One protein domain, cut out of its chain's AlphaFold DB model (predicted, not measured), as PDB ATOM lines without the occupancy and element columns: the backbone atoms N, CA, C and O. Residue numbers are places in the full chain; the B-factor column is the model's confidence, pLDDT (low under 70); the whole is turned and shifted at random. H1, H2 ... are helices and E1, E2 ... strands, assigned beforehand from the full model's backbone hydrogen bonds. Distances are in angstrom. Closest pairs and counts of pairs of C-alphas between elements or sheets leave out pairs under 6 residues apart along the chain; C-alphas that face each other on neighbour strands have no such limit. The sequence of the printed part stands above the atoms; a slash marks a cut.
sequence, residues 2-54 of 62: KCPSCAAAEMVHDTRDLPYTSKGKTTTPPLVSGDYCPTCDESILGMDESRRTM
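Overview. This is residues 2 to 54 of the 62 residues of the protein "YgiT-type zinc finger domain-containing protein" of Glaciimonas immobilis (UniProt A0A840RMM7). A long, curved two-stranded ribbon makes the length of this domain: strands E1 and E4 lie side by side, and the ribbon runs on to the small hairpin E2 and E3, where residues 21 to 26 stick out. The loops of residues 2 to 11 and 37 to 42 lie toward the other end, and helix H1 packs beside E4. The 53 printed residues include four named strands and then one named helix, in the order E1, E2, E3, E4, H1; the two sheets, E1 - E4 and E2 - E3, are antiparallel. The class is mixed, helices and strands, with under half of the residues in named elements. The whole is only just compact, close to loose, with a radius of gyration of the C-alphas of 11.7 A and spans of 31 by 24 by 14 A.

Along the chain. E1, residues 12 to 16, begins with C-alpha 12 at (-48.177, -8.996, 20.014) and is 11.9 A long. E4, residues 32 to 36, measures 10.4 A. E2, residues 20 to 22, measures 6.6 A, and E3, residues 25 to 27, 7.0 A. H1, residues 47 to 54, is 10.5 A long and ends with C-alpha 54 at (-38.866, 6.506, 31.432).

Arrangement. E1 and E4 are antiparallel at 151 degrees, with N 14 and O 34 within hydrogen-bond range at 2.9 A. Residues 35 to 36 of E4 also pair antiparallel with residues 43 to 44. The closest C-alphas of E4 and H1, those of Ser 33 and Glu 49, are 6.8 A apart. In H1 every O i to N i+4 pair is within hydrogen-bond range. The hairpin E2 and E3 is antiparallel at 154 degrees, with N 20 and O 27 at 2.8 A. E2 and E4 are apart, and so are E1 and H1.

Size, cuts and confidence. The two C-alphas farthest apart, those of Glu 10 and Lys 23, are 32.5 A apart. The printed part has no cut. The links from E1 to E2, E2 to E3 and E3 to E4 are tight, and that from E4 to H1 is short. The mean pLDDT of the printed part is 97.2, and no printed residue is under 70.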
ATOM      1  N   LYS A   2     -57.078  -6.401  21.358       97.12
ATOM      2  CA  LYS A   2     -57.036  -5.437  20.250       97.12
ATOM      3  C   LYS A   2     -56.280  -4.177  20.655       97.12
ATOM      4  O   LYS A   2     -56.400  -3.719  21.792       97.12
ATOM      5  N   CYS A   3     -55.534  -3.617  19.707       97.81
ATOM      6  CA  CYS A   3     -54.827  -2.362  19.892       97.81
ATOM      7  C   CYS A   3     -55.804  -1.252  20.317       97.81
ATOM      8  O   CYS A   3     -56.764  -0.995  19.586       97.81
ATOM      9  N   PRO A   4     -55.572  -0.574  21.455       97.50
ATOM     10  CA  PRO A   4     -56.460   0.487  21.930       97.50
ATOM     11  C   PRO A   4     -56.377   1.759  21.075       97.50
ATOM     12  O   PRO A   4     -57.285   2.580  21.126       97.50
ATOM     13  N   SER A   5     -55.306   1.914  20.292       97.88
ATOM     14  CA  SER A   5     -55.043   3.095  19.465       97.88
ATOM     15  C   SER A   5     -55.729   3.009  18.097       97.88
ATOM     16  O   SER A   5     -56.410   3.944  17.681       97.88
ATOM     17  N   CYS A   6     -55.629   1.861  17.408       97.81
ATOM     18  CA  CYS A   6     -56.163   1.702  16.047       97.81
ATOM     19  C   CYS A   6     -57.272   0.650  15.888       97.81
ATOM     20  O   CYS A   6     -57.905   0.602  14.836       97.81
ATOM     21  N   ALA A   7     -57.487  -0.227  16.876       97.44
ATOM     22  CA  ALA A   7     -58.436  -1.351  16.843       97.44
ATOM     23  C   ALA A   7     -58.288  -2.358  15.672       97.44
ATOM     24  O   ALA A   7     -59.100  -3.281  15.558       97.44
ATOM     25  N   ALA A   8     -57.261  -2.216  14.828       97.06
ATOM     26  CA  ALA A   8     -57.097  -2.970  13.582       97.06
ATOM     27  C   ALA A   8     -56.401  -4.331  13.755       97.06
ATOM     28  O   ALA A   8     -56.608  -5.227  12.940       97.06
ATOM     29  N   ALA A   9     -55.600  -4.501  14.810       97.00
ATOM     30  CA  ALA A   9     -54.835  -5.719  15.065       97.00
ATOM     31  C   ALA A   9     -54.841  -6.099  16.551       97.00
ATOM     32  O   ALA A   9     -55.052  -5.253  17.426       97.00
ATOM     33  N   GLU A  10     -54.599  -7.379  16.827       98.00
ATOM     34  CA  GLU A  10     -54.241  -7.848  18.165       98.00
ATOM     35  C   GLU A  10     -52.807  -7.423  18.493       98.00
ATOM     36  O   GLU A  10     -51.922  -7.462  17.637       98.00
ATOM     37  N   MET A  11     -52.591  -7.012  19.741       98.12
ATOM     38  CA  MET A  11     -51.262  -6.694  20.251       98.12
ATOM     39  C   MET A  11     -50.417  -7.972  20.370       98.12
ATOM     40  O   MET A  11     -50.925  -9.008  20.807       98.12
ATOM     41  N   VAL A  12     -49.138  -7.883  20.004       98.06
ATOM     42  CA  VAL A  12     -48.177  -8.996  20.014       98.06
ATOM     43  C   VAL A  12     -47.055  -8.695  20.997       98.06
ATOM     44  O   VAL A  12     -46.457  -7.623  20.935       98.06
ATOM     45  N   HIS A  13     -46.755  -9.646  21.879       98.00
ATOM     46  CA  HIS A  13     -45.644  -9.517  22.815       98.00
ATOM     47  C   HIS A  13     -44.300  -9.589  22.084       98.00
ATOM     48  O   HIS A  13     -44.062 -10.526  21.319       98.00
ATOM     49  N   ASP A  14     -43.431  -8.612  22.319       97.69
ATOM     50  CA  ASP A  14     -42.159  -8.461  21.616       97.69
ATOM     51  C   ASP A  14     -41.153  -7.650  22.458       97.69
ATOM     52  O   ASP A  14     -41.492  -7.061  23.488       97.69
ATOM     53  N   THR A  15     -39.886  -7.640  22.050       98.06
ATOM     54  CA  THR A  15     -38.821  -6.827  22.647       98.06
ATOM     55  C   THR A  15     -38.036  -6.140  21.545       98.06
ATOM     56  O   THR A  15     -37.410  -6.798  20.718       98.06
ATOM     57  N   ARG A  16     -38.049  -4.807  21.548       97.12
ATOM     58  CA  ARG A  16     -37.442  -3.995  20.488       97.12
ATOM     59  C   ARG A  16     -36.760  -2.757  21.043       97.12
ATOM     60  O   ARG A  16     -37.055  -2.308  22.147       97.12
ATOM     61  N   ASP A  17     -35.894  -2.174  20.236       96.88
ATOM     62  CA  ASP A  17     -35.334  -0.862  20.520       96.88
ATOM     63  C   ASP A  17     -36.344   0.216  20.096       96.88
ATOM     64  O   ASP A  17     -36.907   0.146  19.000       96.88
ATOM     65  N   LEU A  18     -36.604   1.206  20.958       95.12
ATOM     66  CA  LEU A  18     -37.609   2.245  20.705       95.12
ATOM     67  C   LEU A  18     -36.965   3.609  20.467       95.12
ATOM     68  O   LEU A  18     -36.393   4.172  21.397       95.12
ATOM     69  N   PRO A  19     -37.067   4.189  19.257       95.38
ATOM     70  CA  PRO A  19     -36.598   5.544  19.006       95.38
ATOM     71  C   PRO A  19     -37.373   6.572  19.837       95.38
ATOM     72  O   PRO A  19     -38.600   6.633  19.803       95.38
ATOM     73  N   TYR A  20     -36.644   7.434  20.538       95.25
ATOM     74  CA  TYR A  20     -37.187   8.568  21.273       95.25
ATOM     75  C   TYR A  20     -36.499   9.854  20.828       95.25
ATOM     76  O   TYR A  20     -35.290  10.018  21.001       95.25
ATOM     77  N   THR A  21     -37.279  10.784  20.281       95.69
ATOM     78  CA  THR A  21     -36.794  12.100  19.854       95.69
ATOM     79  C   THR A  21     -37.295  13.179  20.805       95.69
ATOM     80  O   THR A  21     -38.493  13.322  21.030       95.69
ATOM     81  N   SER A  22     -36.372  13.982  21.327       94.44
ATOM     82  CA  SER A  22     -36.650  15.114  22.209       94.44
ATOM     83  C   SER A  22     -35.782  16.300  21.813       94.44
ATOM     84  O   SER A  22     -34.573  16.165  21.630       94.44
ATOM     85  N   LYS A  23     -36.398  17.477  21.644       94.31
ATOM     86  CA  LYS A  23     -35.710  18.728  21.264       94.31
ATOM     87  C   LYS A  23     -34.764  18.570  20.053       94.31
ATOM     88  O   LYS A  23     -33.664  19.113  20.044       94.31
ATOM     89  N   GLY A  24     -35.180  17.792  19.050       95.62
ATOM     90  CA  GLY A  24     -34.406  17.535  17.827       95.62
ATOM     91  C   GLY A  24     -33.238  16.552  17.979       95.62
ATOM     92  O   GLY A  24     -32.518  16.326  17.012       95.62
ATOM     93  N   LYS A  25     -33.043  15.955  19.160       96.50
ATOM     94  CA  LYS A  25     -32.063  14.889  19.398       96.50
ATOM     95  C   LYS A  25     -32.785  13.556  19.555       96.50
ATOM     96  O   LYS A  25     -33.833  13.506  20.194       96.50
ATOM     97  N   THR A  26     -32.197  12.481  19.042       96.88
ATOM     98  CA  THR A  26     -32.762  11.128  19.126       96.88
ATOM     99  C   THR A  26     -31.865  10.221  19.959       96.88
ATOM    100  O   THR A  26     -30.643  10.252  19.827       96.88
ATOM    101  N   THR A  27     -32.482   9.410  20.809       96.38
ATOM    102  CA  THR A  27     -31.880   8.249  21.471       96.38
ATOM    103  C   THR A  27     -32.733   7.019  21.182       96.38
ATOM    104  O   THR A  27     -33.864   7.143  20.709       96.38
ATOM    105  N   THR A  28     -32.215   5.833  21.468       97.50
ATOM    106  CA  THR A  28     -32.941   4.582  21.255       97.50
ATOM    107  C   THR A  28     -32.840   3.720  22.511       97.50
ATOM    108  O   THR A  28     -31.886   2.954  22.640       97.50
ATOM    109  N   PRO A  29     -33.765   3.875  23.482       97.00
ATOM    110  CA  PRO A  29     -33.950   2.931  24.574       97.00
ATOM    111  C   PRO A  29     -33.893   1.479  24.081       97.00
ATOM    112  O   PRO A  29     -34.736   1.092  23.267       97.00
ATOM    113  N   PRO A  30     -32.907   0.686  24.535       97.44
ATOM    114  CA  PRO A  30     -32.737  -0.662  24.030       97.44
ATOM    115  C   PRO A  30     -33.612  -1.663  24.783       97.44
ATOM    116  O   PRO A  30     -33.894  -1.487  25.982       97.44
ATOM    117  N   LEU A  31     -33.948  -2.752  24.091       97.62
ATOM    118  CA  LEU A  31     -34.582  -3.948  24.653       97.62
ATOM    119  C   LEU A  31     -35.866  -3.645  25.439       97.62
ATOM    120  O   LEU A  31     -36.044  -4.120  26.558       97.62
ATOM    121  N   VAL A  32     -36.745  -2.816  24.883       98.31
ATOM    122  CA  VAL A  32     -38.020  -2.473  25.513       98.31
ATOM    123  C   VAL A  32     -39.027  -3.594  25.269       98.31
ATOM    124  O   VAL A  32     -39.471  -3.813  24.139       98.31
ATOM    125  N   SER A  33     -39.376  -4.322  26.328       98.38
ATOM    126  CA  SER A  33     -40.323  -5.441  26.275       98.38
ATOM    127  C   SER A  33     -41.765  -4.980  26.490       98.38
ATOM    128  O   SER A  33     -42.082  -4.265  27.436       98.38
ATOM    129  N   GLY A  34     -42.687  -5.425  25.653       98.00
ATOM    130  CA  GLY A  34     -44.083  -5.038  25.798       98.00
ATOM    131  C   GLY A  34     -44.967  -5.675  24.755       98.00
ATOM    132  O   GLY A  34     -44.523  -6.502  23.962       98.00
ATOM    133  N   ASP A  35     -46.224  -5.267  24.760       98.38
ATOM    134  CA  ASP A  35     -47.155  -5.644  23.716       98.38
ATOM    135  C   ASP A  35     -47.180  -4.539  22.669       98.38
ATOM    136  O   ASP A  35     -47.361  -3.365  22.994       98.38
ATOM    137  N   TYR A  36     -47.022  -4.913  21.405       98.19
ATOM    138  CA  TYR A  36     -46.908  -3.976  20.302       98.19
ATOM    139  C   TYR A  36     -47.947  -4.236  19.222       98.19
ATOM    140  O   TYR A  36     -48.246  -5.378  18.866       98.19
ATOM    141  N   CYS A  37     -48.478  -3.155  18.664       97.94
ATOM    142  CA  CYS A  37     -49.369  -3.221  17.523       97.94
ATOM    143  C   CYS A  37     -48.549  -3.371  16.231       97.94
ATOM    144  O   CYS A  37     -47.784  -2.462  15.908       97.94
ATOM    145  N   PRO A  38     -48.746  -4.436  15.434       97.12
ATOM    146  CA  PRO A  38     -48.030  -4.614  14.168       97.12
ATOM    147  C   PRO A  38     -48.505  -3.668  13.049       97.12
ATOM    148  O   PRO A  38     -47.960  -3.697  11.952       97.12
ATOM    149  N   THR A  39     -49.553  -2.872  13.285       97.44
ATOM    150  CA  THR A  39     -50.159  -1.996  12.267       97.44
ATOM    151  C   THR A  39     -49.820  -0.523  12.452       97.44
ATOM    152  O   THR A  39     -49.720   0.197  11.465       97.44
ATOM    153  N   CYS A  40     -49.705  -0.049  13.696       97.00
ATOM    154  CA  CYS A  40     -49.527   1.378  13.990       97.00
ATOM    155  C   CYS A  40     -48.413   1.667  15.000       97.00
ATOM    156  O   CYS A  40     -48.333   2.786  15.492       97.00
ATOM    157  N   ASP A  41     -47.622   0.653  15.357       94.25
ATOM    158  CA  ASP A  41     -46.486   0.746  16.283       94.25
ATOM    159  C   ASP A  41     -46.815   1.209  17.714       94.25
ATOM    160  O   ASP A  41     -45.912   1.502  18.494       94.25
ATOM    161  N   GLU A  42     -48.097   1.208  18.101       96.94
ATOM    162  CA  GLU A  42     -48.513   1.419  19.492       96.94
ATOM    163  C   GLU A  42     -47.851   0.386  20.410       96.94
ATOM    164  O   GLU A  42     -47.779  -0.796  20.063       96.94
ATOM    165  N   SER A  43     -47.426   0.816  21.597       97.00
ATOM    166  CA  SER A  43     -46.759  -0.035  22.581       97.00
ATOM    167  C   SER A  43     -47.436   0.066  23.942       97.00
ATOM    168  O   SER A  43     -47.601   1.165  24.470       97.00
ATOM    169  N   ILE A  44     -47.753  -1.072  24.551       97.62
ATOM    170  CA  ILE A  44     -48.240  -1.163  25.928       97.62
ATOM    171  C   ILE A  44     -47.166  -1.868  26.751       97.62
ATOM    172  O   ILE A  44     -46.850  -3.035  26.518       97.62
ATOM    173  N   LEU A  45     -46.594  -1.147  27.713       98.25
ATOM    174  CA  LEU A  45     -45.527  -1.649  28.575       98.25
ATOM    175  C   LEU A  45     -46.078  -2.009  29.959       98.25
ATOM    176  O   LEU A  45     -46.968  -1.344  30.490       98.25
ATOM    177  N   GLY A  46     -45.493  -3.032  30.583       97.75
ATOM    178  CA  GLY A  46     -45.717  -3.312  32.003       97.75
ATOM    179  C   GLY A  46     -45.168  -2.191  32.897       97.75
ATOM    180  O   GLY A  46     -44.388  -1.347  32.454       97.75
ATOM    181  N   MET A  47     -45.545  -2.178  34.180       98.00
ATOM    182  CA  MET A  47     -45.142  -1.107  35.109       98.00
ATOM    183  C   MET A  47     -43.619  -0.975  35.261       98.00
ATOM    184  O   MET A  47     -43.091   0.137  35.214       98.00
ATOM    185  N   ASP A  48     -42.909  -2.093  35.433       98.25
ATOM    186  CA  ASP A  48     -41.456  -2.079  35.639       98.25
ATOM    187  C   ASP A  48     -40.714  -1.611  34.386       98.25
ATOM    188  O   ASP A  48     -39.814  -0.773  34.459       98.25
ATOM    189  N   GLU A  49     -41.160  -2.080  33.224       98.44
ATOM    190  CA  GLU A  49     -40.575  -1.709  31.942       98.44
ATOM    191  C   GLU A  49     -40.878  -0.253  31.566       98.44
ATOM    192  O   GLU A  49     -39.999   0.465  31.083       98.44
ATOM    193  N   SER A  50     -42.080   0.230  31.898       98.06
ATOM    194  CA  SER A  50     -42.434   1.650  31.797       98.06
ATOM    195  C   SER A  50     -41.486   2.505  32.636       98.06
ATOM    196  O   SER A  50     -40.924   3.484  32.145       98.06
ATOM    197  N   ARG A  51     -41.247   2.116  33.898       98.50
ATOM    198  CA  ARG A  51     -40.326   2.831  34.793       98.50
ATOM    199  C   ARG A  51     -38.901   2.842  34.236       98.50
ATOM    200  O   ARG A  51     -38.275   3.902  34.233       98.50
ATOM    201  N   ARG A  52     -38.397   1.699  33.759       98.19
ATOM    202  CA  ARG A  52     -37.056   1.573  33.165       98.19
ATOM    203  C   ARG A  52     -36.902   2.470  31.936       98.19
ATOM    204  O   ARG A  52     -35.966   3.265  31.865       98.19
ATOM    205  N   THR A  53     -37.853   2.398  31.007       97.88
ATOM    206  CA  THR A  53     -37.847   3.191  29.770       97.88
ATOM    207  C   THR A  53     -37.915   4.689  30.070       97.88
ATOM    208  O   THR A  53     -37.105   5.462  29.558       97.88
ATOM    209  N   MET A  54     -38.788   5.108  30.995       96.88
ATOM    210  CA  MET A  54     -38.866   6.506  31.432       96.88
ATOM    211  C   MET A  54     -37.558   7.000  32.063       96.88
ATOM    212  O   MET A  54     -37.161   8.136  31.810       96.88
TER     213      MET A  54